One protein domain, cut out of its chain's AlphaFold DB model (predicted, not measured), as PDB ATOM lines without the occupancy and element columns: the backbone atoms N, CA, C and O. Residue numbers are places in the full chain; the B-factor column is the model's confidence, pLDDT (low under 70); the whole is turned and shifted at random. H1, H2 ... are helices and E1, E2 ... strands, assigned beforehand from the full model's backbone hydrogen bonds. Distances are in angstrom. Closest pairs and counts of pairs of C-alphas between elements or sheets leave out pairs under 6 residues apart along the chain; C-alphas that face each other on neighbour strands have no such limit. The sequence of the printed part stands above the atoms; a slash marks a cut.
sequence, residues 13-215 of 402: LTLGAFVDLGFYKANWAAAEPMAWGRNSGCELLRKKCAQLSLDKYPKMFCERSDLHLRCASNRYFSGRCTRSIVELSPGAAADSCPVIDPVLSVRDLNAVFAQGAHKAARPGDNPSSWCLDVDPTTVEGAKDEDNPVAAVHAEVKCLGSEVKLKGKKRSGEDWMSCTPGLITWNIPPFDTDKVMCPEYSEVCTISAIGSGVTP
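What this domain is: This is residues 13 to 215 of the 402 residues of the protein "Leishmanolysin-like peptidase" of Trypanosoma conorhini (UniProt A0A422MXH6). Little regular structure is present: a strongly twisted antiparallel sheet, E3 E4 E5 E6, has the small hairpin E7 E8 near it, and the long hairpin E1 E2 reaches away. Named elements, mixed in class, run H1 H2 E1 E2 H3 E3 E4 E5 E6 E7 E8 H4 and hold 78 of 203 printed residues. The whole is compact, radius of gyration 18.6 A, spanning 62 by 43 by 35 A.

How they stand to each other: E3, residues 128 to 133, E4, 151 to 159, E5, 162 to 169, and E6, 172 to 178, form a meander, each the antiparallel neighbour of the one before; N 130 and O 154, N 164 and O 157, and N 167 and O 174 are within hydrogen-bond range at 2.9, 2.8 and 2.7 A. H4, residues 200 to 203, is on the sheet, height 8.0 A. E8, residues 194 to 197, comes closest to E3 at the C-alphas of Met 196 and Asp 133, 5.3 A.

Where its parts are: H1, residues 13 to 20, begins at C-alpha (-58.870, -1.955, 26.143). E1, residues 78 to 87, is 24.2 A long. H4 ends at (-53.868, -19.758, 32.692).

The domain as a whole: The printed part has no cut. Links H1 to H2, H2 to E1, H3 to E3 and E3 to E4 are long. pLDDT is under 70 in 53 residues, among them 104 to 128.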
ATOM      1  N   LEU A  13     -59.667  -3.093  26.625       91.31
ATOM      2  CA  LEU A  13     -58.870  -1.955  26.143       91.31
ATOM      3  C   LEU A  13     -58.750  -1.949  24.615       91.31
ATOM      4  O   LEU A  13     -58.875  -0.908  23.976       91.31
ATOM      5  N   THR A  14     -58.503  -3.119  24.022       91.06
ATOM      6  CA  THR A  14     -58.379  -3.241  22.563       91.06
ATOM      7  C   THR A  14     -59.749  -3.112  21.898       91.06
ATOM      8  O   THR A  14     -59.881  -2.426  20.888       91.06
ATOM      9  N   LEU A  15     -60.778  -3.731  22.482       90.50
ATOM     10  CA  LEU A  15     -62.149  -3.632  21.980       90.50
ATOM     11  C   LEU A  15     -62.692  -2.199  22.045       90.50
ATOM     12  O   LEU A  15     -63.309  -1.753  21.082       90.50
ATOM     13  N   GLY A  16     -62.408  -1.461  23.120       91.12
ATOM     14  CA  GLY A  16     -62.784  -0.054  23.251       91.12
ATOM     15  C   GLY A  16     -62.148   0.821  22.187       91.12
ATOM     16  O   GLY A  16     -62.863   1.550  21.507       91.12
ATOM     17  N   ALA A  17     -60.852   0.644  21.922       91.69
ATOM     18  CA  ALA A  17     -60.195   1.354  20.827       91.69
ATOM     19  C   ALA A  17     -60.865   1.090  19.461       91.69
ATOM     20  O   ALA A  17     -60.954   1.998  18.638       91.69
ATOM     21  N   PHE A  18     -61.362  -0.126  19.205       91.12
ATOM     22  CA  PHE A  18     -62.089  -0.427  17.966       91.12
ATOM     23  C   PHE A  18     -63.481   0.199  17.893       91.12
ATOM     24  O   PHE A  18     -63.893   0.611  16.806       91.12
ATOM     25  N   VAL A  19     -64.191   0.274  19.020       90.50
ATOM     26  CA  VAL A  19     -65.496   0.945  19.106       90.50
ATOM     27  C   VAL A  19     -65.341   2.449  18.903       90.50
ATOM     28  O   VAL A  19     -66.068   3.023  18.096       90.50
ATOM     29  N   ASP A  20     -64.349   3.074  19.537       91.19
ATOM     30  CA  ASP A  20     -64.109   4.522  19.448       91.19
ATOM     31  C   ASP A  20     -63.714   4.981  18.037       91.19
ATOM     32  O   ASP A  20     -63.955   6.123  17.647       91.19
ATOM     33  N   LEU A  21     -63.143   4.079  17.232       91.69
ATOM     34  CA  LEU A  21     -62.892   4.316  15.810       91.69
ATOM     35  C   LEU A  21     -64.177   4.346  14.960       91.69
ATOM     36  O   LEU A  21     -64.136   4.793  13.815       91.69
ATOM     37  N   GLY A  22     -65.302   3.852  15.481       88.31
ATOM     38  CA  GLY A  22     -66.609   3.857  14.819       88.31
ATOM     39  C   GLY A  22     -66.807   2.784  13.742       88.31
ATOM     40  O   GLY A  22     -67.878   2.718  13.141       88.31
ATOM     41  N   PHE A  23     -65.809   1.933  13.486       90.94
ATOM     42  CA  PHE A  23     -65.893   0.877  12.464       90.94
ATOM     43  C   PHE A  23     -66.494  -0.431  12.984       90.94
ATOM     44  O   PHE A  23     -67.019  -1.220  12.199       90.94
ATOM     45  N   TYR A  24     -66.403  -0.676  14.292       87.69
ATOM     46  CA  TYR A  24     -66.762  -1.953  14.896       87.69
ATOM     47  C   TYR A  24     -67.690  -1.762  16.088       87.69
ATOM     48  O   TYR A  24     -67.677  -0.735  16.759       87.69
ATOM     49  N   LYS A  25     -68.459  -2.811  16.381       85.56
ATOM     50  CA  LYS A  25     -69.162  -2.978  17.654       85.56
ATOM     51  C   LYS A  25     -68.453  -4.061  18.450       85.56
ATOM     52  O   LYS A  25     -68.093  -5.094  17.886       85.56
ATOM     53  N   ALA A  26     -68.265  -3.840  19.746       84.56
ATOM     54  CA  ALA A  26     -67.612  -4.809  20.614       84.56
ATOM     55  C   ALA A  26     -68.627  -5.709  21.320       84.56
ATOM     56  O   ALA A  26     -69.563  -5.230  21.964       84.56
ATOM     57  N   ASN A  27     -68.368  -7.017  21.291       85.94
ATOM     58  CA  ASN A  27     -68.955  -7.938  22.251       85.94
ATOM     59  C   ASN A  27     -68.141  -7.945  23.543       85.94
ATOM     60  O   ASN A  27     -67.224  -8.748  23.705       85.94
ATOM     61  N   TRP A  28     -68.489  -7.068  24.483       84.62
ATOM     62  CA  TRP A  28     -67.778  -6.952  25.761       84.62
ATOM     63  C   TRP A  28     -67.797  -8.233  26.599       84.62
ATOM     64  O   TRP A  28     -66.872  -8.468  27.367       84.62
ATOM     65  N   ALA A  29     -68.813  -9.088  26.436       82.19
ATOM     66  CA  ALA A  29     -68.879 -10.368  27.140       82.19
ATOM     67  C   ALA A  29     -67.813 -11.367  26.655       82.19
ATOM     68  O   ALA A  29     -67.489 -12.307  27.375       82.19
ATOM     69  N   ALA A  30     -67.260 -11.156  25.457       81.62
ATOM     70  CA  ALA A  30     -66.165 -11.945  24.906       81.62
ATOM     71  C   ALA A  30     -64.778 -11.361  25.232       81.62
ATOM     72  O   ALA A  30     -63.772 -11.943  24.836       81.62
ATOM     73  N   ALA A  31     -64.707 -10.222  25.930       85.69
ATOM     74  CA  ALA A  31     -63.441  -9.584  26.258       85.69
ATOM     75  C   ALA A  31     -62.613 -10.452  27.211       85.69
ATOM     76  O   ALA A  31     -63.086 -10.874  28.271       85.69
ATOM     77  N   GLU A  32     -61.353 -10.676  26.860       85.44
ATOM     78  CA  GLU A  32     -60.479 -11.509  27.674       85.44
ATOM     79  C   GLU A  32     -59.931 -10.728  28.878       85.44
ATOM     80  O   GLU A  32     -59.540  -9.556  28.750       85.44
ATOM     81  N   PRO A  33     -59.871 -11.348  30.068       86.31
ATOM     82  CA  PRO A  33     -59.301 -10.709  31.239       86.31
ATOM     83  C   PRO A  33     -57.775 -10.642  31.129       86.31
ATOM     84  O   PRO A  33     -57.117 -11.601  30.743       86.31
ATOM     85  N   MET A  34     -57.199  -9.525  31.559       86.88
ATOM     86  CA  MET A  34     -55.752  -9.344  31.666       86.88
ATOM     87  C   MET A  34     -55.386  -9.141  33.126       86.88
ATOM     88  O   MET A  34     -55.920  -8.240  33.762       86.88
ATOM     89  N   ALA A  35     -54.495  -9.977  33.661       86.56
ATOM     90  CA  ALA A  35     -54.023  -9.845  35.040       86.56
ATOM     91  C   ALA A  35     -53.081  -8.640  35.218       86.56
ATOM     92  O   ALA A  35     -53.083  -7.993  36.263       86.56
ATOM     93  N   TRP A  36     -52.310  -8.306  34.180       89.38
ATOM     94  CA  TRP A  36     -51.430  -7.141  34.166       89.38
ATOM     95  C   TRP A  36     -52.218  -5.837  34.359       89.38
ATOM     96  O   TRP A  36     -53.125  -5.546  33.583       89.38
ATOM     97  N   GLY A  37     -51.871  -5.043  35.374       89.88
ATOM     98  CA  GLY A  37     -52.518  -3.756  35.668       89.88
ATOM     99  C   GLY A  37     -53.931  -3.856  36.258       89.88
ATOM    100  O   GLY A  37     -54.565  -2.832  36.520       89.88
ATOM    101  N   ARG A  38     -54.464  -5.068  36.462       89.12
ATOM    102  CA  ARG A  38     -55.827  -5.254  36.967       89.12
ATOM    103  C   ARG A  38     -55.906  -4.851  38.430       89.12
ATOM    104  O   ARG A  38     -55.182  -5.387  39.261       89.12
ATOM    105  N   ASN A  39     -56.840  -3.952  38.740       88.62
ATOM    106  CA  ASN A  39     -57.058  -3.432  40.093       88.62
ATOM    107  C   ASN A  39     -55.785  -2.828  40.721       88.62
ATOM    108  O   ASN A  39     -55.622  -2.850  41.936       88.62
ATOM    109  N   SER A  40     -54.881  -2.293  39.897       90.31
ATOM    110  CA  SER A  40     -53.623  -1.689  40.351       90.31
ATOM    111  C   SER A  40     -53.785  -0.257  40.881       90.31
ATOM    112  O   SER A  40     -52.840   0.312  41.413       90.31
ATOM    113  N   GLY A  41     -54.982   0.322  40.769       91.19
ATOM    114  CA  GLY A  41     -55.258   1.693  41.192       91.19
ATOM    115  C   GLY A  41     -54.638   2.749  40.272       91.19
ATOM    116  O   GLY A  41     -53.937   2.450  39.303       91.19
ATOM    117  N   CYS A  42     -54.925   4.010  40.579       91.44
ATOM    118  CA  CYS A  42     -54.565   5.151  39.735       91.44
ATOM    119  C   CYS A  42     -53.087   5.543  39.819       91.44
ATOM    120  O   CYS A  42     -52.542   6.151  38.900       91.44
ATOM    121  N   GLU A  43     -52.432   5.174  40.914       91.00
ATOM    122  CA  GLU A  43     -51.013   5.419  41.166       91.00
ATOM    123  C   GLU A  43     -50.126   4.891  40.037       91.00
ATOM    124  O   GLU A  43     -49.239   5.607  39.581       91.00
ATOM    125  N   LEU A  44     -50.422   3.687  39.532       90.94
ATOM    126  CA  LEU A  44     -49.704   3.067  38.418       90.94
ATOM    127  C   LEU A  44     -49.697   3.939  37.149       90.94
ATOM    128  O   LEU A  44     -48.735   3.898  36.393       90.94
ATOM    129  N   LEU A  45     -50.769   4.702  36.908       89.69
ATOM    130  CA  LEU A  45     -50.916   5.553  35.721       89.69
ATOM    131  C   LEU A  45     -50.408   6.982  35.948       89.69
ATOM    132  O   LEU A  45     -50.095   7.682  34.990       89.69
ATOM    133  N   ARG A  46     -50.375   7.441  37.204       89.06
ATOM    134  CA  ARG A  46     -50.039   8.828  37.566       89.06
ATOM    135  C   ARG A  46     -48.582   9.019  37.946       89.06
ATOM    136  O   ARG A  46     -48.039  10.107  37.749       89.06
ATOM    137  N   LYS A  47     -47.966   8.003  38.542       89.75
ATOM    138  CA  LYS A  47     -46.591   8.072  39.025       89.75
ATOM    139  C   LYS A  47     -45.649   7.372  38.070       89.75
ATOM    140  O   LYS A  47     -45.972   6.353  37.470       89.75
ATOM    141  N   LYS A  48     -44.439   7.919  38.008       88.38
ATOM    142  CA  LYS A  48     -43.305   7.263  37.367       88.38
ATOM    143  C   LYS A  48     -42.929   6.005  38.133       88.38
ATOM    144  O   LYS A  48     -43.012   5.984  39.358       88.38
ATOM    145  N   CYS A  49     -42.406   5.010  37.443       88.31
ATOM    146  CA  CYS A  49     -41.900   3.779  38.019       88.31
ATOM    147  C   CYS A  49     -40.858   4.001  39.104       88.31
ATOM    148  O   CYS A  49     -40.924   3.373  40.155       88.31
ATOM    149  N   ALA A  50     -39.947   4.954  38.900       86.06
ATOM    150  CA  ALA A  50     -38.968   5.338  39.918       86.06
ATOM    151  C   ALA A  50     -39.598   5.872  41.225       86.06
ATOM    152  O   ALA A  50     -38.914   5.978  42.240       86.06
ATOM    153  N   GLN A  51     -40.881   6.240  41.199       89.81
ATOM    154  CA  GLN A  51     -41.663   6.722  42.341       89.81
ATOM    155  C   GLN A  51     -42.655   5.666  42.859       89.81
ATOM    156  O   GLN A  51     -43.311   5.901  43.875       89.81
ATOM    157  N   LEU A  52     -42.794   4.530  42.169       89.25
ATOM    158  CA  LEU A  52     -43.669   3.439  42.577       89.25
ATOM    159  C   LEU A  52     -42.960   2.532  43.583       89.25
ATOM    160  O   LEU A  52     -41.798   2.166  43.429       89.25
ATOM    161  N   SER A  53     -43.709   2.105  44.594       90.56
ATOM    162  CA  SER A  53     -43.337   0.975  45.445       90.56
ATOM    163  C   SER A  53     -43.599  -0.318  44.661       90.56
ATOM    164  O   SER A  53     -44.752  -0.731  44.528       90.56
ATOM    165  N   LEU A  54     -42.557  -0.905  44.054       89.06
ATOM    166  CA  LEU A  54     -42.690  -2.060  43.145       89.06
ATOM    167  C   LEU A  54     -43.287  -3.300  43.832       89.06
ATOM    168  O   LEU A  54     -43.970  -4.089  43.183       89.06
ATOM    169  N   ASP A  55     -43.109  -3.424  45.147       87.75
ATOM    170  CA  ASP A  55     -43.697  -4.457  46.006       87.75
ATOM    171  C   ASP A  55     -45.235  -4.459  45.998       87.75
ATOM    172  O   ASP A  55     -45.845  -5.500  46.235       87.75
ATOM    173  N   LYS A  56     -45.874  -3.329  45.660       91.75
ATOM    174  CA  LYS A  56     -47.333  -3.243  45.468       91.75
ATOM    175  C   LYS A  56     -47.803  -3.860  44.151       91.75
ATOM    176  O   LYS A  56     -48.991  -4.130  43.992       91.75
ATOM    177  N   TYR A  57     -46.886  -4.106  43.215       92.25
ATOM    178  CA  TYR A  57     -47.173  -4.620  41.876       92.25
ATOM    179  C   TYR A  57     -46.342  -5.873  41.540       92.25
ATOM    180  O   TYR A  57     -45.758  -5.952  40.455       92.25
ATOM    181  N   PRO A  58     -46.305  -6.902  42.409       87.81
ATOM    182  CA  PRO A  58     -45.366  -8.023  42.287       87.81
ATOM    183  C   PRO A  58     -45.662  -8.948  41.094       87.81
ATOM    184  O   PRO A  58     -44.813  -9.734  40.693       87.81
ATOM    185  N   LYS A  59     -46.870  -8.866  40.516       87.69
ATOM    186  CA  LYS A  59     -47.253  -9.576  39.282       87.69
ATOM    187  C   LYS A  59     -46.828  -8.838  38.002       87.69
ATOM    188  O   LYS A  59     -46.990  -9.372  36.905       87.69
ATOM    189  N   MET A  60     -46.356  -7.597  38.126       90.94
ATOM    190  CA  MET A  60     -45.996  -6.736  36.997       90.94
ATOM    191  C   MET A  60     -44.504  -6.437  36.972       90.94
ATOM    192  O   MET A  60     -43.849  -6.611  35.945       90.94
ATOM    193  N   PHE A  61     -43.977  -5.992  38.108       92.88
ATOM    194  CA  PHE A  61     -42.608  -5.526  38.233       92.88
ATOM    195  C   PHE A  61     -41.793  -6.451  39.128       92.88
ATOM    196  O   PHE A  61     -42.332  -7.194  39.947       92.88
ATOM    197  N   CYS A  62     -40.480  -6.394  38.954       92.69
ATOM    198  CA  CYS A  62     -39.517  -7.162  39.730       92.69
ATOM    199  C   CYS A  62     -38.398  -6.254  40.239       92.69
ATOM    200  O   CYS A  62     -38.163  -5.176  39.700       92.69
ATOM    201  N   GLU A  63     -37.675  -6.684  41.267       90.94
ATOM    202  CA  GLU A  63     -36.484  -5.973  41.724       90.94
ATOM    203  C   GLU A  63     -35.246  -6.495  40.998       90.94
ATOM    204  O   GLU A  63     -35.064  -7.700  40.872       90.94
ATOM    205  N   ARG A  64     -34.343  -5.615  40.546       89.44
ATOM    206  CA  ARG A  64     -33.123  -6.061  39.838       89.44
ATOM    207  C   ARG A  64     -32.145  -6.843  40.717       89.44
ATOM    208  O   ARG A  64     -31.282  -7.537  40.193       89.44
ATOM    209  N   SER A  65     -32.255  -6.697  42.034       89.06
ATOM    210  CA  SER A  65     -31.544  -7.518  43.016       89.06
ATOM    211  C   SER A  65     -32.107  -8.934  43.125       89.06
ATOM    212  O   SER A  65     -31.436  -9.795  43.688       89.06
ATOM    213  N   ASP A  66     -33.313  -9.188  42.605       88.25
ATOM    214  CA  ASP A  66     -33.899 -10.520  42.555       88.25
ATOM    215  C   ASP A  66     -33.220 -11.344  41.454       88.25
ATOM    216  O   ASP A  66     -33.454 -11.160  40.256       88.25
ATOM    217  N   LEU A  67     -32.340 -12.246  41.884       86.38
ATOM    218  CA  LEU A  67     -31.621 -13.168  41.009       86.38
ATOM    219  C   LEU A  67     -32.433 -14.429  40.690       86.38
ATOM    220  O   LEU A  67     -31.965 -15.259  39.908       86.38
ATOM    221  N   HIS A  68     -33.618 -14.605  41.286       87.50
ATOM    222  CA  HIS A  68     -34.410 -15.804  41.059       87.50
ATOM    223  C   HIS A  68     -34.942 -15.851  39.629       87.50
ATOM    224  O   HIS A  68     -35.415 -14.855  39.075       87.50
ATOM    225  N   LEU A  69     -34.944 -17.050  39.050       86.81
ATOM    226  CA  LEU A  69     -35.748 -17.317  37.867       86.81
ATOM    227  C   LEU A  69     -37.227 -17.359  38.288       86.81
ATOM    228  O   LEU A  69     -37.611 -18.221  39.079       86.81
ATOM    229  N   ARG A  70     -38.052 -16.440  37.777       89.44
ATOM    230  CA  ARG A  70     -39.482 -16.299  38.127       89.44
ATOM    231  C   ARG A  70     -40.367 -16.372  36.897       89.44
ATOM    232  O   ARG A  70     -39.871 -16.245  35.781       89.44
ATOM    233  N   CYS A  71     -41.671 -16.562  37.065       89.19
ATOM    234  CA  CYS A  71     -42.564 -16.558  35.915       89.19
ATOM    235  C   CYS A  71     -42.691 -15.156  35.317       89.19
ATOM    236  O   CYS A  71     -42.858 -14.165  36.026       89.19
ATOM    237  N   ALA A  72     -42.633 -15.070  33.987       87.62
ATOM    238  CA  ALA A  72     -43.041 -13.860  33.292       87.62
ATOM    239  C   ALA A  72     -44.545 -13.624  33.504       87.62
ATOM    240  O   ALA A  72     -45.305 -14.559  33.761       87.62
ATOM    241  N   SER A  73     -45.005 -12.382  33.350       87.12
ATOM    242  CA  SER A  73     -46.400 -12.010  33.633       87.12
ATOM    243  C   SER A  73     -47.442 -12.731  32.768       87.12
ATOM    244  O   SER A  73     -48.600 -12.845  33.160       87.12
ATOM    245  N   ASN A  74     -47.038 -13.242  31.602       81.94
ATOM    246  CA  ASN A  74     -47.869 -14.072  30.727       81.94
ATOM    247  C   ASN A  74     -47.826 -15.572  31.068       81.94
ATOM    248  O   ASN A  74     -48.484 -16.353  30.391       81.94
ATOM    249  N   ARG A  75     -47.029 -15.983  32.064       86.06
ATOM    250  CA  ARG A  75     -46.868 -17.357  32.568       86.06
ATOM    251  C   ARG A  75     -46.454 -18.420  31.543       86.06
ATOM    252  O   ARG A  75     -46.406 -19.599  31.886       86.06
ATOM    253  N   TYR A  76     -46.095 -18.053  30.317       79.19
ATOM    254  CA  TYR A  76     -45.604 -19.024  29.333       79.19
ATOM    255  C   TYR A  76     -44.196 -19.512  29.668       79.19
ATOM    256  O   TYR A  76     -43.871 -20.691  29.532       79.19
ATOM    257  N   PHE A  77     -43.361 -18.600  30.151       80.44
ATOM    258  CA  PHE A  77     -41.946 -18.841  30.369       80.44
ATOM    259  C   PHE A  77     -41.527 -18.297  31.726       80.44
ATOM    260  O   PHE A  77     -42.112 -17.339  32.238       80.44
ATOM    261  N   SER A  78     -40.497 -18.911  32.289       85.88
ATOM    262  CA  SER A  78     -39.743 -18.338  33.390       85.88
ATOM    263  C   SER A  78     -38.627 -17.453  32.833       85.88
ATOM    264  O   SER A  78     -38.232 -17.554  31.667       85.88
ATOM    265  N   GLY A  79     -38.164 -16.514  33.642       87.31
ATOM    266  CA  GLY A  79     -37.310 -15.430  33.205       87.31
ATOM    267  C   GLY A  79     -36.539 -14.782  34.343       87.31
ATOM    268  O   GLY A  79     -36.713 -15.140  35.507       87.31
ATOM    269  N   ARG A  80     -35.694 -13.808  33.996       89.44
ATOM    270  CA  ARG A  80     -34.867 -13.041  34.942       89.44
ATOM    271  C   ARG A  80     -35.280 -11.574  34.955       89.44
ATOM    272  O   ARG A  80     -35.783 -11.063  33.960       89.44
ATOM    273  N   CYS A  81     -35.036 -10.863  36.053       92.69
ATOM    274  CA  CYS A  81     -35.351  -9.434  36.164       92.69
ATOM    275  C   CYS A  81     -34.338  -8.534  35.420       92.69
ATOM    276  O   CYS A  81     -33.644  -7.709  36.012       92.69
ATOM    277  N   THR A  82     -34.204  -8.714  34.104       89.88
ATOM    278  CA  THR A  82     -33.170  -8.053  33.284       89.88
ATOM    279  C   THR A  82     -33.727  -7.040  32.294       89.88
ATOM    280  O   THR A  82     -32.998  -6.150  31.853       89.88
ATOM    281  N   ARG A  83     -35.014  -7.134  31.948       89.31
ATOM    282  CA  ARG A  83     -35.660  -6.222  31.003       89.31
ATOM    283  C   ARG A  83     -36.357  -5.093  31.735       89.31
ATOM    284  O   ARG A  83     -36.605  -5.135  32.940       89.31
ATOM    285  N   SER A  84     -36.652  -4.024  31.010       89.62
ATOM    286  CA  SER A  84     -37.467  -2.945  31.544       89.62
ATOM    287  C   SER A  84     -38.406  -2.388  30.487       89.62
ATOM    288  O   SER A  84     -38.054  -2.320  29.309       89.62
ATOM    289  N   ILE A  85     -39.595  -1.985  30.923       87.94
ATOM    290  CA  ILE A  85     -40.452  -1.081  30.161       87.94
ATOM    291  C   ILE A  85     -39.863   0.311  30.365       87.94
ATOM    292  O   ILE A  85     -39.675   0.739  31.503       87.94
ATOM    293  N   VAL A  86     -39.491   0.964  29.269       87.56
ATOM    294  CA  VAL A  86     -38.844   2.274  29.305       87.56
ATOM    295  C   VAL A  86     -39.797   3.303  28.734       87.56
ATOM    296  O   VAL A  86     -40.165   3.224  27.562       87.56
ATOM    297  N   GLU A  87     -40.159   4.279  29.556       81.50
ATOM    298  CA  GLU A  87     -40.903   5.448  29.124       81.50
ATOM    299  C   GLU A  87     -39.934   6.608  28.894       81.50
ATOM    300  O   GLU A  87     -39.236   7.086  29.796       81.50
ATOM    301  N   LEU A  88     -39.854   7.039  27.637       78.25
ATOM    302  CA  LEU A  88     -39.011   8.150  27.227       78.25
ATOM    303  C   LEU A  88     -39.802   9.449  27.356       78.25
ATOM    304  O   LEU A  88     -40.805   9.649  26.678       78.25
ATOM    305  N   SER A  89     -39.315  10.353  28.198       74.38
ATOM    306  CA  SER A  89     -39.844  11.710  28.328       74.38
ATOM    307  C   SER A  89     -38.822  12.714  27.777       74.38
ATOM    308  O   SER A  89     -37.665  12.683  28.208       74.38
ATOM    309  N   PRO A  90     -39.199  13.624  26.858       71.06
ATOM    310  CA  PRO A  90     -38.290  14.655  26.362       71.06
ATOM    311  C   PRO A  90     -37.725  15.511  27.504       71.06
ATOM    312  O   PRO A  90     -38.476  16.068  28.299       71.06
ATOM    313  N   GLY A  91     -36.396  15.618  27.589       71.06
ATOM    314  CA  GLY A  91     -35.715  16.449  28.590       71.06
ATOM    315  C   GLY A  91     -35.712  15.899  30.024       71.06
ATOM    316  O   GLY A  91     -35.243  16.591  30.922       71.06
ATOM    317  N   ALA A  92     -36.192  14.673  30.254       74.94
ATOM    318  CA  ALA A  92     -36.161  14.021  31.561       74.94
ATOM    319  C   ALA A  92     -35.446  12.664  31.498       74.94
ATOM    320  O   ALA A  92     -35.303  12.062  30.434       74.94
ATOM    321  N   ALA A  93     -34.999  12.176  32.659       77.12
ATOM    322  CA  ALA A  93     -34.482  10.819  32.776       77.12
ATOM    323  C   ALA A  93     -35.556   9.812  32.336       77.12
ATOM    324  O   ALA A  93     -36.732   9.965  32.686       77.12
ATOM    325  N   ALA A  94     -35.130   8.806  31.569       82.50
ATOM    326  CA  ALA A  94     -35.992   7.715  31.146       82.50
ATOM    327  C   ALA A  94     -36.532   6.991  32.379       82.50
ATOM    328  O   ALA A  94     -35.764   6.616  33.270       82.50
ATOM    329  N   ASP A  95     -37.845   6.812  32.432       87.12
ATOM    330  CA  ASP A  95     -38.473   6.071  33.511       87.12
ATOM    331  C   ASP A  95     -38.439   4.582  33.169       87.12
ATOM    332  O   ASP A  95     -38.801   4.176  32.066       87.12
ATOM    333  N   SER A  96     -37.896   3.776  34.076       89.44
ATOM    334  CA  SER A  96     -37.532   2.386  33.805       89.44
ATOM    335  C   SER A  96     -38.233   1.477  34.798       89.44
ATOM    336  O   SER A  96     -37.867   1.438  35.971       89.44
ATOM    337  N   CYS A  97     -39.219   0.728  34.312       91.75
ATOM    338  CA  CYS A  97     -39.901  -0.302  35.079       91.75
ATOM    339  C   CYS A  97     -39.264  -1.667  34.842       91.75
ATOM    340  O   CYS A  97     -39.465  -2.228  33.761       91.75
ATOM    341  N   PRO A  98     -38.512  -2.224  35.802       92.88
ATOM    342  CA  PRO A  98     -37.986  -3.578  35.687       92.88
ATOM    343  C   PRO A  98     -39.111  -4.616  35.610       92.88
ATOM    344  O   PRO A  98     -40.062  -4.591  36.390       92.88
ATOM    345  N   VAL A  99     -38.990  -5.533  34.651       92.94
ATOM    346  CA  VAL A  99     -39.930  -6.633  34.402       92.94
ATOM    347  C   VAL A  99     -39.159  -7.926  34.168       92.94
ATOM    348  O   VAL A  99     -37.993  -7.902  33.763       92.94
ATOM    349  N   ILE A 100     -39.817  -9.061  34.395       91.06
ATOM    350  CA  ILE A 100     -39.235 -10.373  34.117       91.06
ATOM    351  C   ILE A 100     -39.082 -10.553  32.601       91.06
ATOM    352  O   ILE A 100     -40.063 -10.528  31.857       91.06
ATOM    353  N   ASP A 101     -37.843 -10.737  32.158       87.38
ATOM    354  CA  ASP A 101     -37.463 -11.074  30.792       87.38
ATOM    355  C   ASP A 101     -37.443 -12.598  30.632       87.38
ATOM    356  O   ASP A 101     -36.647 -13.264  31.307       87.38
ATOM    357  N   PRO A 102     -38.297 -13.177  29.775       83.62
ATOM    358  CA  PRO A 102     -38.301 -14.610  29.513       83.62
ATOM    359  C   PRO A 102     -36.924 -15.131  29.087       83.62
ATOM    360  O   PRO A 102     -36.332 -14.630  28.129       83.62
ATOM    361  N   VAL A 103     -36.439 -16.192  29.736       77.50
ATOM    362  CA  VAL A 103     -35.249 -16.913  29.269       77.50
ATOM    363  C   VAL A 103     -35.696 -17.873  28.170       77.50
ATOM    364  O   VAL A 103     -36.108 -19.003  28.415       77.50
ATOM    365  N   LEU A 104     -35.661 -17.389  26.930       68.69
ATOM    366  CA  LEU A 104     -35.943 -18.186  25.741       68.69
ATOM    367  C   LEU A 104     -34.625 -18.650  25.123       68.69
ATOM    368  O   LEU A 104     -33.783 -17.834  24.758       68.69
ATOM    369  N   SER A 105     -34.456 -19.959  24.938       52.66
ATOM    370  CA  SER A 105     -33.283 -20.532  24.257       52.66
ATOM    371  C   SER A 105     -33.312 -20.360  22.729       52.66
ATOM    372  O   SER A 105     -32.477 -20.919  22.019       52.66
ATOM    373  N   VAL A 106     -34.247 -19.570  22.199       48.47
ATOM    374  CA  VAL A 106     -34.460 -19.381  20.762       48.47
ATOM    375  C   VAL A 106     -34.599 -17.907  20.404       48.47
ATOM    376  O   VAL A 106     -35.360 -17.157  21.008       48.47
ATOM    377  N   ARG A 107     -33.875 -17.492  19.363       47.75
ATOM    378  CA  ARG A 107     -34.014 -16.149  18.779       47.75
ATOM    379  C   ARG A 107     -35.277 -15.997  17.928       47.75
ATOM    380  O   ARG A 107     -35.618 -14.874  17.577       47.75
ATOM    381  N   ASP A 108     -35.951 -17.101  17.604       51.97
ATOM    382  CA  ASP A 108     -37.132 -17.107  16.748       51.97
ATOM    383  C   ASP A 108     -38.260 -17.932  17.377       51.97
ATOM    384  O   ASP A 108     -38.211 -19.163  17.441       51.97
ATOM    385  N   LEU A 109     -39.292 -17.229  17.842       55.81
ATOM    386  CA  LEU A 109     -40.517 -17.837  18.352       55.81
ATOM    387  C   LEU A 109     -41.201 -18.678  17.258       55.81
ATOM    388  O   LEU A 109     -41.766 -19.727  17.560       55.81
ATOM    389  N   ASN A 110     -41.081 -18.284  15.982       51.78
ATOM    390  CA  ASN A 110     -41.652 -19.029  14.859       51.78
ATOM    391  C   ASN A 110     -40.972 -20.386  14.676       51.78
ATOM    392  O   ASN A 110     -41.653 -21.363  14.374       51.78
ATOM    393  N   ALA A 111     -39.661 -20.481  14.919       51.66
ATOM    394  CA  ALA A 111     -38.949 -21.754  14.879       51.66
ATOM    395  C   ALA A 111     -39.440 -22.716  15.978       51.66
ATOM    396  O   ALA A 111     -39.604 -23.907  15.719       51.66
ATOM    397  N   VAL A 112     -39.759 -22.208  17.175       53.12
ATOM    398  CA  VAL A 112     -40.343 -23.013  18.268       53.12
ATOM    399  C   VAL A 112     -41.750 -23.494  17.941       53.12
ATOM    400  O   VAL A 112     -42.092 -24.643  18.243       53.12
ATOM    401  N   PHE A 113     -42.563 -22.641  17.317       54.69
ATOM    402  CA  PHE A 113     -43.898 -23.028  16.876       54.69
ATOM    403  C   PHE A 113     -43.846 -24.051  15.732       54.69
ATOM    404  O   PHE A 113     -44.546 -25.059  15.793       54.69
ATOM    405  N   ALA A 114     -42.963 -23.851  14.749       51.41
ATOM    406  CA  ALA A 114     -42.802 -24.720  13.582       51.41
ATOM    407  C   ALA A 114     -42.217 -26.101  13.918       51.41
ATOM    408  O   ALA A 114     -42.607 -27.098  13.316       51.41
ATOM    409  N   GLN A 115     -41.302 -26.184  14.887       54.03
ATOM    410  CA  GLN A 115     -40.701 -27.456  15.304       54.03
ATOM    411  C   GLN A 115     -41.607 -28.279  16.231       54.03
ATOM    412  O   GLN A 115     -41.250 -29.401  16.579       54.03
ATOM    413  N   GLY A 116     -42.742 -27.732  16.689       46.25
ATOM    414  CA  GLY A 116     -43.584 -28.385  17.700       46.25
ATOM    415  C   GLY A 116     -42.847 -28.658  19.019       46.25
ATOM    416  O   GLY A 116     -43.294 -29.470  19.824       46.25
ATOM    417  N   ALA A 117     -41.704 -27.996  19.241       46.22
ATOM    418  CA  ALA A 117     -40.822 -28.213  20.386       46.22
ATOM    419  C   ALA A 117     -41.398 -27.644  21.696       46.22
ATOM    420  O   ALA A 117     -40.894 -27.932  22.781       46.22
ATOM    421  N   HIS A 118     -42.466 -26.853  21.605       48.19
ATOM    422  CA  HIS A 118     -43.264 -26.432  22.745       48.19
ATOM    423  C   HIS A 118     -44.402 -27.442  22.956       48.19
ATOM    424  O   HIS A 118     -45.190 -27.718  22.049       48.19
ATOM    425  N   LYS A 119     -44.513 -28.008  24.164       43.84
ATOM    426  CA  LYS A 119     -45.712 -28.769  24.544       43.84
ATOM    427  C   LYS A 119     -46.914 -27.832  24.444       43.84
ATOM    428  O   LYS A 119     -46.829 -26.687  24.883       43.84
ATOM    429  N   ALA A 120     -48.003 -28.308  23.840       43.66
ATOM    430  CA  ALA A 120     -49.172 -27.493  23.524       43.66
ATOM    431  C   ALA A 120     -49.631 -26.689  24.747       43.66
ATOM    432  O   ALA A 120     -50.089 -27.260  25.732       43.66
ATOM    433  N   ALA A 121     -49.557 -25.361  24.677       47.75
ATOM    434  CA  ALA A 121     -50.170 -24.504  25.682       47.75
ATOM    435  C   ALA A 121     -51.633 -24.217  25.304       47.75
ATOM    436  O   ALA A 121     -52.057 -23.077  25.248       47.75
ATOM    437  N   ARG A 122     -52.403 -25.248  24.936       46.22
ATOM    438  CA  ARG A 122     -53.836 -25.107  24.635       46.22
ATOM    439  C   ARG A 122     -54.642 -25.519  25.867       46.22
ATOM    440  O   ARG A 122     -54.730 -26.721  26.111       46.22
ATOM    441  N   PRO A 123     -55.224 -24.583  26.636       43.88
ATOM    442  CA  PRO A 123     -56.151 -24.941  27.694       43.88
ATOM    443  C   PRO A 123     -57.461 -25.473  27.117       43.88
ATOM    444  O   PRO A 123     -57.879 -25.116  26.016       43.88
ATOM    445  N   GLY A 124     -58.086 -26.349  27.892       52.84
ATOM    446  CA  GLY A 124     -59.310 -27.077  27.586       52.84
ATOM    447  C   GLY A 124     -59.290 -28.395  28.358       52.84
ATOM    448  O   GLY A 124     -58.641 -28.500  29.401       52.84
ATOM    449  N   ASP A 125     -59.907 -29.442  27.819       43.22
ATOM    450  CA  ASP A 125     -59.823 -30.790  28.399       43.22
ATOM    451  C   ASP A 125     -58.429 -31.437  28.304       43.22
ATOM    452  O   ASP A 125     -58.202 -32.498  28.902       43.22
ATOM    453  N   ASN A 126     -57.493 -30.786  27.603       49.59
ATOM    454  CA  ASN A 126     -56.132 -31.255  27.381       49.59
ATOM    455  C   ASN A 126     -55.113 -30.517  28.275       49.59
ATOM    456  O   ASN A 126     -55.202 -29.297  28.426       49.59
ATOM    457  N   PRO A 127     -54.130 -31.234  28.847       54.91
ATOM    458  CA  PRO A 127     -53.056 -30.640  29.643       54.91
ATOM    459  C   PRO A 127     -52.207 -29.641  28.854       54.91
ATOM    460  O   PRO A 127     -51.778 -29.936  27.739       54.91
ATOM    461  N   SER A 128     -51.897 -28.498  29.465       65.31
ATOM    462  CA  SER A 128     -50.949 -27.509  28.934       65.31
ATOM    463  C   SER A 128     -49.905 -27.137  29.978       65.31
ATOM    464  O   SER A 128     -50.230 -27.037  31.154       65.31
ATOM    465  N   SER A 129     -48.645 -26.952  29.579       76.44
ATOM    466  CA  SER A 129     -47.581 -26.604  30.528       76.44
ATOM    467  C   SER A 129     -47.546 -25.095  30.774       76.44
ATOM    468  O   SER A 129     -47.306 -24.340  29.835       76.44
ATOM    469  N   TRP A 130     -47.718 -24.670  32.025       82.38
ATOM    470  CA  TRP A 130     -47.680 -23.264  32.443       82.38
ATOM    471  C   TRP A 130     -46.639 -23.036  33.531       82.38
ATOM    472  O   TRP A 130     -46.391 -23.925  34.344       82.38
ATOM    473  N   CYS A 131     -46.058 -21.839  33.551       86.31
ATOM    474  CA  CYS A 131     -45.157 -21.395  34.602       86.31
ATOM    475  C   CYS A 131     -45.943 -20.968  35.846       86.31
ATOM    476  O   CYS A 131     -46.808 -20.084  35.790       86.31
ATOM    477  N   LEU A 132     -45.593 -21.570  36.975       88.56
ATOM    478  CA  LEU A 132     -46.141 -21.301  38.294       88.56
ATOM    479  C   LEU A 132     -45.032 -20.762  39.194       88.56
ATOM    480  O   LEU A 132     -43.948 -21.344  39.258       88.56
ATOM    481  N   ASP A 133     -45.300 -19.649  39.871       88.62
ATOM    482  CA  ASP A 133     -44.337 -19.068  40.801       88.62
ATOM    483  C   ASP A 133     -44.187 -19.968  42.030       88.62
ATOM    484  O   ASP A 133     -45.148 -20.584  42.495       88.62
ATOM    485  N   VAL A 134     -42.981 -20.022  42.576       86.69
ATOM    486  CA  VAL A 134     -42.681 -20.689  43.845       86.69
ATOM    487  C   VAL A 134     -42.281 -19.615  44.848       86.69
ATOM    488  O   VAL A 134     -41.701 -18.595  44.473       86.69
ATOM    489  N   ASP A 135     -42.622 -19.808  46.118       83.94
ATOM    490  CA  ASP A 135     -42.126 -18.944  47.186       83.94
ATOM    491  C   ASP A 135     -40.584 -18.971  47.185       83.94
ATOM    492  O   ASP A 135     -39.996 -20.027  47.438       83.94
ATOM    493  N   PRO A 136     -39.902 -17.842  46.910       78.81
ATOM    494  CA  PRO A 136     -38.445 -17.816  46.809       78.81
ATOM    495  C   PRO A 136     -37.761 -18.208  48.124       78.81
ATOM    496  O   PRO A 136     -36.608 -18.621  48.114       78.81
ATOM    497  N   THR A 137     -38.463 -18.114  49.261       78.31
ATOM    498  CA  THR A 137     -37.922 -18.500  50.571       78.31
ATOM    499  C   THR A 137     -37.907 -20.005  50.809       78.31
ATOM    500  O   THR A 137     -37.208 -20.455  51.715       78.31
ATOM    501  N   THR A 138     -38.666 -20.778  50.029       70.00
ATOM    502  CA  THR A 138     -38.719 -22.237  50.176       70.00
ATOM    503  C   THR A 138     -37.805 -22.961  49.202       70.00
ATOM    504  O   THR A 138     -37.509 -24.116  49.444       70.00
ATOM    505  N   VAL A 139     -37.323 -22.295  48.147       68.25
ATOM    506  CA  VAL A 139     -36.525 -22.924  47.084       68.25
ATOM    507  C   VAL A 139     -35.235 -23.535  47.645       68.25
ATOM    508  O   VAL A 139     -34.236 -22.843  47.860       68.25
ATOM    509  N   GLU A 140     -35.223 -24.856  47.809       63.66
ATOM    510  CA  GLU A 140     -34.026 -25.623  48.148       63.66
ATOM    511  C   GLU A 140     -33.497 -26.357  46.904       63.66
ATOM    512  O   GLU A 140     -34.154 -27.200  46.302       63.66
ATOM    513  N   GLY A 141     -32.270 -26.036  46.481       59.91
ATOM    514  CA  GLY A 141     -31.521 -26.836  45.500       59.91
ATOM    515  C   GLY A 141     -31.875 -26.657  44.014       59.91
ATOM    516  O   GLY A 141     -31.038 -26.996  43.176       59.91
ATOM    517  N   ALA A 142     -33.028 -26.085  43.656       67.38
ATOM    518  CA  ALA A 142     -33.354 -25.795  42.257       67.38
ATOM    519  C   ALA A 142     -32.560 -24.583  41.743       67.38
ATOM    520  O   ALA A 142     -32.741 -23.456  42.213       67.38
ATOM    521  N   LYS A 143     -31.669 -24.821  40.774       70.06
ATOM    522  CA  LYS A 143     -30.826 -23.788  40.166       70.06
ATOM    523  C   LYS A 143     -30.797 -23.897  38.647       70.06
ATOM    524  O   LYS A 143     -30.776 -24.998  38.102       70.06
ATOM    525  N   ASP A 144     -30.764 -22.747  37.993       67.12
ATOM    526  CA  ASP A 144     -30.438 -22.585  36.581       67.12
ATOM    527  C   ASP A 144     -29.082 -21.877  36.525       67.12
ATOM    528  O   ASP A 144     -28.954 -20.722  36.940       67.12
ATOM    529  N   GLU A 145     -28.059 -22.615  36.094       74.38
ATOM    530  CA  GLU A 145     -26.650 -22.243  36.273       74.38
ATOM    531  C   GLU A 145     -26.332 -22.025  37.769       74.38
ATOM    532  O   GLU A 145     -26.411 -22.966  38.560       74.38
ATOM    533  N   ASP A 146     -26.013 -20.794  38.171       76.00
ATOM    534  CA  ASP A 146     -25.719 -20.421  39.559       76.00
ATOM    535  C   ASP A 146     -26.903 -19.742  40.271       76.00
ATOM    536  O   ASP A 146     -26.825 -19.455  41.470       76.00
ATOM    537  N   ASN A 147     -28.012 -19.502  39.563       78.06
ATOM    538  CA  ASN A 147     -29.140 -18.731  40.076       78.06
ATOM    539  C   ASN A 147     -30.248 -19.637  40.629       78.06
ATOM    540  O   ASN A 147     -30.583 -20.641  39.996       78.06
ATOM    541  N   PRO A 148     -30.855 -19.291  41.776       82.31
ATOM    542  CA  PRO A 148     -31.986 -20.036  42.317       82.31
ATOM    543  C   PRO A 148     -33.215 -19.932  41.402       82.31
ATOM    544  O   PRO A 148     -33.462 -18.905  40.770       82.31
ATOM    545  N   VAL A 149     -34.009 -20.998  41.330       82.00
ATOM    546  CA  VAL A 149     -35.203 -21.068  40.478       82.00
ATOM    547  C   VAL A 149     -36.454 -21.049  41.349       82.00
ATOM    548  O   VAL A 149     -36.776 -22.037  41.994       82.00
ATOM    549  N   ALA A 150     -37.182 -19.933  41.334       87.44
ATOM    550  CA  ALA A 150     -38.455 -19.749  42.036       87.44
ATOM    551  C   ALA A 150     -39.651 -19.863  41.073       87.44
ATOM    552  O   ALA A 150     -40.602 -19.080  41.118       87.44
ATOM    553  N   ALA A 151     -39.583 -20.829  40.157       86.19
ATOM    554  CA  ALA A 151     -40.603 -21.083  39.152       86.19
ATOM    555  C   ALA A 151     -40.609 -22.557  38.736       86.19
ATOM    556  O   ALA A 151     -39.556 -23.168  38.565       86.19
ATOM    557  N   VAL A 152     -41.796 -23.110  38.501       82.25
ATOM    558  CA  VAL A 152     -41.967 -24.475  37.996       82.25
ATOM    559  C   VAL A 152     -42.936 -24.499  36.822       82.25
ATOM    560  O   VAL A 152     -43.982 -23.855  36.849       82.25
ATOM    561  N   HIS A 153     -42.607 -25.268  35.787       81.81
ATOM    562  CA  HIS A 153     -43.530 -25.543  34.690       81.81
ATOM    563  C   HIS A 153     -44.313 -26.814  34.981       81.81
ATOM    564  O   HIS A 153     -43.731 -27.890  35.121       81.81
ATOM    565  N   ALA A 154     -45.635 -26.696  35.038       80.31
ATOM    566  CA  ALA A 154     -46.506 -27.825  35.321       80.31
ATOM    567  C   ALA A 154     -47.683 -27.913  34.354       80.31
ATOM    568  O   ALA A 154     -48.143 -26.913  33.803       80.31
ATOM    569  N   GLU A 155     -48.179 -29.136  34.167       81.62
ATOM    570  CA  GLU A 155     -49.381 -29.385  33.381       81.62
ATOM    571  C   GLU A 155     -50.626 -28.905  34.142       81.62
ATOM    572  O   GLU A 155     -50.930 -29.371  35.244       81.62
ATOM    573  N   VAL A 156     -51.342 -27.979  33.511       82.44
ATOM    574  CA  VAL A 156     -52.593 -27.383  33.963       82.44
ATOM    575  C   VAL A 156     -53.733 -27.888  33.090       82.44
ATOM    576  O   VAL A 156     -53.621 -27.957  31.863       82.44
ATOM    577  N   LYS A 157     -54.850 -28.207  33.737       83.19
ATOM    578  CA  LYS A 157     -56.132 -28.512  33.112       83.19
ATOM    579  C   LYS A 157     -57.202 -27.605  33.711       83.19
ATOM    580  O   LYS A 157     -57.297 -27.477  34.930       83.19
ATOM    581  N   CYS A 158     -58.014 -26.994  32.860       83.88
ATOM    582  CA  CYS A 158     -59.071 -26.075  33.271       83.88
ATOM    583  C   CYS A 158     -60.415 -26.789  33.138       83.88
ATOM    584  O   CYS A 158     -60.763 -27.242  32.051       83.88
ATOM    585  N   LEU A 159     -61.157 -26.925  34.238       79.62
ATOM    586  CA  LEU A 159     -62.478 -27.560  34.243       79.62
ATOM    587  C   LEU A 159     -63.483 -26.619  34.896       79.62
ATOM    588  O   LEU A 159     -63.358 -26.296  36.076       79.62
ATOM    589  N   GLY A 160     -64.479 -26.169  34.129       77.88
ATOM    590  CA  GLY A 160     -65.387 -25.116  34.583       77.88
ATOM    591  C   GLY A 160     -64.602 -23.854  34.944       77.88
ATOM    592  O   GLY A 160     -63.826 -23.364  34.128       77.88
ATOM    593  N   SER A 161     -64.773 -23.360  36.172       78.62
ATOM    594  CA  SER A 161     -64.041 -22.217  36.738       78.62
ATOM    595  C   SER A 161     -62.865 -22.618  37.643       78.62
ATOM    596  O   SER A 161     -62.371 -21.787  38.404       78.62
ATOM    597  N   GLU A 162     -62.436 -23.882  37.613       83.88
ATOM    598  CA  GLU A 162     -61.349 -24.392  38.451       83.88
ATOM    599  C   GLU A 162     -60.067 -24.639  37.650       83.88
ATOM    600  O   GLU A 162     -60.093 -25.174  36.536       83.88
ATOM    601  N   VAL A 163     -58.931 -24.312  38.270       87.19
ATOM    602  CA  VAL A 163     -57.595 -24.696  37.809       87.19
ATOM    603  C   VAL A 163     -57.227 -26.028  38.456       87.19
ATOM    604  O   VAL A 163     -57.292 -26.170  39.681       87.19
ATOM    605  N   LYS A 164     -56.823 -27.009  37.648       86.69
ATOM    606  CA  LYS A 164     -56.316 -28.299  38.124       86.69
ATOM    607  C   LYS A 164     -54.889 -28.522  37.679       86.69
ATOM    608  O   LYS A 164     -54.523 -28.232  36.545       86.69
ATOM    609  N   LEU A 165     -54.108 -29.086  38.582       86.25
ATOM    610  CA  LEU A 165     -52.698 -29.358  38.398       86.25
ATOM    611  C   LEU A 165     -52.450 -30.857  38.332       86.25
ATOM    612  O   LEU A 165     -53.072 -31.631  39.067       86.25
ATOM    613  N   LYS A 166     -51.520 -31.263  37.473       81.31
ATOM    614  CA  LYS A 166     -51.135 -32.664  37.339       81.31
ATOM    615  C   LYS A 166     -50.236 -33.113  38.489       81.31
ATOM    616  O   LYS A 166     -49.053 -32.792  38.532       81.31
ATOM    617  N   GLY A 167     -50.783 -33.907  39.398       73.75
ATOM    618  CA  GLY A 167     -50.044 -34.594  40.451       73.75
ATOM    619  C   GLY A 167     -49.528 -35.970  40.016       73.75
ATOM    620  O   GLY A 167     -50.073 -36.621  39.121       73.75
ATOM    621  N   LYS A 168     -48.483 -36.453  40.699       66.12
ATOM    622  CA  LYS A 168     -48.031 -37.850  40.612       66.12
ATOM    623  C   LYS A 168     -48.623 -38.663  41.764       66.12
ATOM    624  O   LYS A 168     -48.412 -38.327  42.928       66.12
ATOM    625  N   LYS A 169     -49.309 -39.768  41.458       62.00
ATOM    626  CA  LYS A 169     -49.681 -40.815  42.425       62.00
ATOM    627  C   LYS A 169     -48.887 -42.094  42.160       62.00
ATOM    628  O   LYS A 169     -48.373 -42.331  41.074       62.00
ATOM    629  N   ARG A 170     -48.836 -42.969  43.169       57.22
ATOM    630  CA  ARG A 170     -48.158 -44.280  43.107       57.22
ATOM    631  C   ARG A 170     -48.749 -45.226  42.044       57.22
ATOM    632  O   ARG A 170     -48.082 -46.176  41.658       57.22
ATOM    633  N   SER A 171     -49.980 -44.971  41.594       57.28
ATOM    634  CA  SER A 171     -50.735 -45.777  40.623       57.28
ATOM    635  C   SER A 171     -50.979 -45.081  39.276       57.28
ATOM    636  O   SER A 171     -51.708 -45.629  38.455       57.28
ATOM    637  N   GLY A 172     -50.429 -43.881  39.050       68.00
ATOM    638  CA  GLY A 172     -50.640 -43.121  37.815       68.00
ATOM    639  C   GLY A 172     -50.678 -41.605  38.008       68.00
ATOM    640  O   GLY A 172     -50.266 -41.073  39.040       68.00
ATOM    641  N   GLU A 173     -51.170 -40.914  36.986       71.50
ATOM    642  CA  GLU A 173     -51.371 -39.462  36.969       71.50
ATOM    643  C   GLU A 173     -52.700 -39.105  37.650       71.50
ATOM    644  O   GLU A 173     -53.689 -39.823  37.493       71.50
ATOM    645  N   ASP A 174     -52.735 -38.009  38.409       82.06
ATOM    646  CA  ASP A 174     -53.960 -37.507  39.042       82.06
ATOM    647  C   ASP A 174     -54.060 -35.984  38.934       82.06
ATOM    648  O   ASP A 174     -53.055 -35.305  38.738       82.06
ATOM    649  N   TRP A 175     -55.268 -35.440  39.069       84.38
ATOM    650  CA  TRP A 175     -55.541 -34.009  38.939       84.38
ATOM    651  C   TRP A 175     -56.012 -33.432  40.265       84.38
ATOM    652  O   TRP A 175     -57.097 -33.761  40.743       84.38
ATOM    653  N   MET A 176     -55.218 -32.533  40.840       85.56
ATOM    654  CA  MET A 176     -55.560 -31.849  42.085       85.56
ATOM    655  C   MET A 176     -56.083 -30.441  41.812       85.56
ATOM    656  O   MET A 176     -55.536 -29.726  40.972       85.56
ATOM    657  N   SER A 177     -57.137 -30.033  42.519       87.31
ATOM    658  CA  SER A 177     -57.634 -28.655  42.448       87.31
ATOM    659  C   SER A 177     -56.630 -27.684  43.074       87.31
ATOM    660  O   SER A 177     -56.029 -27.972  44.109       87.31
ATOM    661  N   CYS A 178     -56.472 -26.524  42.443       87.56
ATOM    662  CA  CYS A 178     -55.521 -25.480  42.801       87.56
ATOM    663  C   CYS A 178     -56.291 -24.180  43.019       87.56
ATOM    664  O   CYS A 178     -56.762 -23.553  42.071       87.56
ATOM    665  N   THR A 179     -56.487 -23.818  44.286       86.88
ATOM    666  CA  THR A 179     -57.156 -22.562  44.652       86.88
ATOM    667  C   THR A 179     -56.105 -21.454  44.712       86.88
ATOM    668  O   THR A 179     -55.044 -21.720  45.276       86.88
ATOM    669  N   PRO A 180     -56.357 -20.243  44.171       84.69
ATOM    670  CA  PRO A 180     -55.373 -19.161  44.167       84.69
ATOM    671  C   PRO A 180     -54.755 -18.911  45.547       84.69
ATOM    672  O   PRO A 180     -55.471 -18.817  46.546       84.69
ATOM    673  N   GLY A 181     -53.429 -18.797  45.591       82.62
ATOM    674  CA  GLY A 181     -52.658 -18.698  46.832       82.62
ATOM    675  C   GLY A 181     -51.590 -19.782  46.951       82.62
ATOM    676  O   GLY A 181     -51.251 -20.448  45.978       82.62
ATOM    677  N   LEU A 182     -51.030 -19.936  48.148       82.06
ATOM    678  CA  LEU A 182     -49.940 -20.873  48.397       82.06
ATOM    679  C   LEU A 182     -50.449 -22.282  48.693       82.06
ATOM    680  O   LEU A 182     -51.216 -22.481  49.636       82.06
ATOM    681  N   ILE A 183     -49.953 -23.259  47.938       80.69
ATOM    682  CA  ILE A 183     -50.165 -24.682  48.197       80.69
ATOM    683  C   ILE A 183     -48.828 -25.383  48.418       80.69
ATOM    684  O   ILE A 183     -47.836 -25.092  47.755       80.69
ATOM    685  N   THR A 184     -48.794 -26.338  49.342       78.50
ATOM    686  CA  THR A 184     -47.667 -27.268  49.439       78.50
ATOM    687  C   THR A 184     -47.820 -28.307  48.345       78.50
ATOM    688  O   THR A 184     -48.823 -29.027  48.311       78.50
ATOM    689  N   TRP A 185     -46.833 -28.400  47.459       73.31
ATOM    690  CA  TRP A 185     -46.906 -29.321  46.337       73.31
ATOM    691  C   TRP A 185     -45.563 -30.002  46.101       73.31
ATOM    692  O   TRP A 185     -44.542 -29.357  45.906       73.31
ATOM    693  N   ASN A 186     -45.570 -31.334  46.139       67.69
ATOM    694  CA  ASN A 186     -44.383 -32.136  45.881       67.69
ATOM    695  C   ASN A 186     -44.246 -32.376  44.367       67.69
ATOM    696  O   ASN A 186     -44.931 -33.240  43.807       67.69
ATOM    697  N   ILE A 187     -43.385 -31.591  43.717       63.75
ATOM    698  CA  ILE A 187     -43.035 -31.740  42.303       63.75
ATOM    699  C   ILE A 187     -41.515 -31.833  42.205       63.75
ATOM    700  O   ILE A 187     -40.862 -30.801  42.257       63.75
ATOM    701  N   PRO A 188     -40.914 -33.009  41.969       56.38
ATOM    702  CA  PRO A 188     -39.468 -33.097  41.772       56.38
ATOM    703  C   PRO A 188     -38.995 -32.133  40.661       56.38
ATOM    704  O   PRO A 188     -39.600 -32.152  39.582       56.38
ATOM    705  N   PRO A 189     -37.939 -31.320  40.870       51.34
ATOM    706  CA  PRO A 189     -36.965 -31.350  41.976       51.34
ATOM    707  C   PRO A 189     -37.355 -30.573  43.251       51.34
ATOM    708  O   PRO A 189     -36.577 -30.554  44.195       51.34
ATOM    709  N   PHE A 190     -38.519 -29.932  43.276       54.50
ATOM    710  CA  PHE A 190     -39.043 -29.126  44.377       54.50
ATOM    711  C   PHE A 190     -39.709 -30.030  45.430       54.50
ATOM    712  O   PHE A 190     -40.855 -30.482  45.283       54.50
ATOM    713  N   ASP A 191     -38.968 -30.345  46.490       51.72
ATOM    714  CA  ASP A 191     -39.465 -31.118  47.624       51.72
ATOM    715  C   ASP A 191     -40.211 -30.188  48.590       51.72
ATOM    716  O   ASP A 191     -39.627 -29.323  49.224       51.72
ATOM    717  N   THR A 192     -41.522 -30.382  48.754       54.91
ATOM    718  CA  THR A 192     -42.366 -29.662  49.742       54.91
ATOM    719  C   THR A 192     -42.473 -28.138  49.591       54.91
ATOM    720  O   THR A 192     -43.027 -27.476  50.474       54.91
ATOM    721  N   ASP A 193     -42.046 -27.595  48.454       65.62
ATOM    722  CA  ASP A 193     -42.097 -26.160  48.204       65.62
ATOM    723  C   ASP A 193     -43.522 -25.613  48.118       65.62
ATOM    724  O   ASP A 193     -44.502 -26.291  47.771       65.62
ATOM    725  N   LYS A 194     -43.627 -24.333  48.474       74.44
ATOM    726  CA  LYS A 194     -44.868 -23.574  48.436       74.44
ATOM    727  C   LYS A 194     -45.054 -23.009  47.030       74.44
ATOM    728  O   LYS A 194     -44.498 -21.967  46.687       74.44
ATOM    729  N   VAL A 195     -45.841 -23.704  46.214       83.56
ATOM    730  CA  VAL A 195     -46.205 -23.268  44.860       83.56
ATOM    731  C   VAL A 195     -47.372 -22.287  44.937       83.56
ATOM    732  O   VAL A 195     -48.347 -22.511  45.657       83.56
ATOM    733  N   MET A 196     -47.284 -21.199  44.180       87.81
ATOM    734  CA  MET A 196     -48.348 -20.217  44.017       87.81
ATOM    735  C   MET A 196     -49.321 -20.699  42.940       87.81
ATOM    736  O   MET A 196     -49.013 -20.708  41.746       87.81
ATOM    737  N   CYS A 197     -50.523 -21.071  43.362       89.25
ATOM    738  CA  CYS A 197     -51.631 -21.350  42.465       89.25
ATOM    739  C   CYS A 197     -52.018 -20.088  41.677       89.25
ATOM    740  O   CYS A 197     -52.302 -19.055  42.298       89.25
ATOM    741  N   PRO A 198     -52.061 -20.153  40.333       88.81
ATOM    742  CA  PRO A 198     -52.408 -19.011  39.507       88.81
ATOM    743  C   PRO A 198     -53.909 -18.737  39.591       88.81
ATOM    744  O   PRO A 198     -54.714 -19.608  39.930       88.81
ATOM    745  N   GLU A 199     -54.305 -17.522  39.228       89.19
ATOM    746  CA  GLU A 199     -55.723 -17.242  39.014       89.19
ATOM    747  C   GLU A 199     -56.213 -17.922  37.732       89.19
ATOM    748  O   GLU A 199     -55.475 -18.046  36.755       89.19
ATOM    749  N   TYR A 200     -57.497 -18.287  37.690       86.44
ATOM    750  CA  TYR A 200     -58.109 -18.873  36.494       86.44
ATOM    751  C   TYR A 200     -57.873 -18.011  35.245       86.44
ATOM    752  O   TYR A 200     -57.500 -18.519  34.189       86.44
ATOM    753  N   SER A 201     -58.012 -16.685  35.364       84.00
ATOM    754  CA  SER A 201     -57.782 -15.766  34.247       84.00
ATOM    755  C   SER A 201     -56.346 -15.757  33.726       84.00
ATOM    756  O   SER A 201     -56.141 -15.377  32.583       84.00
ATOM    757  N   GLU A 202     -55.362 -16.181  34.519       85.50
ATOM    758  CA  GLU A 202     -53.951 -16.155  34.121       85.50
ATOM    759  C   GLU A 202     -53.547 -17.358  33.257       85.50
ATOM    760  O   GLU A 202     -52.584 -17.246  32.505       85.50
ATOM    761  N   VAL A 203     -54.258 -18.491  33.354       82.88
ATOM    762  CA  VAL A 203     -53.868 -19.758  32.692       82.88
ATOM    763  C   VAL A 203     -54.998 -20.466  31.932       82.88
ATOM    764  O   VAL A 203     -54.736 -21.379  31.156       82.88
ATOM    765  N   CYS A 204     -56.258 -20.062  32.127       82.00
ATOM    766  CA  CYS A 204     -57.427 -20.732  31.537       82.00
ATOM    767  C   CYS A 204     -58.206 -19.884  30.525       82.00
ATOM    768  O   CYS A 204     -59.211 -20.353  29.999       82.00
ATOM    769  N   THR A 205     -57.779 -18.650  30.244       77.69
ATOM    770  CA  THR A 205     -58.497 -17.763  29.304       77.69
ATOM    771  C   THR A 205     -57.776 -17.557  27.978       77.69
ATOM    772  O   THR A 205     -58.375 -17.035  27.045       77.69
ATOM    773  N   ILE A 206     -56.535 -18.038  27.863       68.81
ATOM    774  CA  ILE A 206     -55.638 -17.781  26.734       68.81
ATOM    775  C   ILE A 206     -55.068 -19.100  26.237       68.81
ATOM    776  O   ILE A 206     -54.528 -19.880  27.015       68.81
ATOM    777  N   SER A 207     -55.144 -19.339  24.935       55.06
ATOM    778  CA  SER A 207     -54.400 -20.410  24.279       55.06
ATOM    779  C   SER A 207     -53.010 -19.929  23.849       55.06
ATOM    780  O   SER A 207     -52.846 -18.774  23.472       55.06
ATOM    781  N   ALA A 208     -52.012 -20.815  23.789       45.31
ATOM    782  CA  ALA A 208     -50.653 -20.523  23.301       45.31
ATOM    783  C   ALA A 208     -50.606 -20.058  21.849       45.31
ATOM    784  O   ALA A 208     -49.602 -19.498  21.423       45.31
ATOM    785  N   ILE A 209     -51.666 -20.316  21.084       45.12
ATOM    786  CA  ILE A 209     -51.827 -19.778  19.729       45.12
ATOM    787  C   ILE A 209     -52.500 -18.393  19.725       45.12
ATOM    788  O   ILE A 209     -52.878 -17.903  18.669       45.12
ATOM    789  N   GLY A 210     -52.674 -17.769  20.896       46.62
ATOM    790  CA  GLY A 210     -53.285 -16.449  21.062       46.62
ATOM    791  C   GLY A 210     -54.801 -16.420  20.868       46.62
ATOM    792  O   GLY A 210     -55.365 -15.349  20.684       46.62
ATOM    793  N   SER A 211     -55.468 -17.578  20.857       49.53
ATOM    794  CA  SER A 211     -56.929 -17.666  20.745       49.53
ATOM    795  C   SER A 211     -57.576 -17.783  22.123       49.53
ATOM    796  O   SER A 211     -57.133 -18.593  22.940       49.53
ATOM    797  N   GLY A 212     -58.642 -17.024  22.356       55.09
ATOM    798  CA  GLY A 212     -59.445 -17.140  23.567       55.09
ATOM    799  C   GLY A 212     -60.123 -18.490  23.691       55.09
ATOM    800  O   GLY A 212     -60.609 -19.050  22.709       55.09
ATOM    801  N   VAL A 213     -60.134 -19.020  24.912       57.00
ATOM    802  CA  VAL A 213     -60.805 -20.290  25.260       57.00
ATOM    803  C   VAL A 213     -62.143 -20.027  25.962       57.00
ATOM    804  O   VAL A 213     -62.799 -20.940  26.458       57.00
ATOM    805  N   THR A 214     -62.574 -18.766  26.017       58.91
ATOM    806  CA  THR A 214     -63.916 -18.427  26.479       58.91
ATOM    807  C   THR A 214     -64.940 -19.125  25.579       58.91
ATOM    808  O   THR A 214     -64.789 -19.102  24.353       58.91
ATOM    809  N   PRO A 215     -65.969 -19.790  26.150       55.53
ATOM    810  CA  PRO A 215     -67.050 -20.354  25.354       55.53
ATOM    811  C   PRO A 215     -67.566 -19.278  24.406       55.53
ATOM    812  O   PRO A 215     -67.786 -18.148  24.845       55.53
TER     813      PRO A 215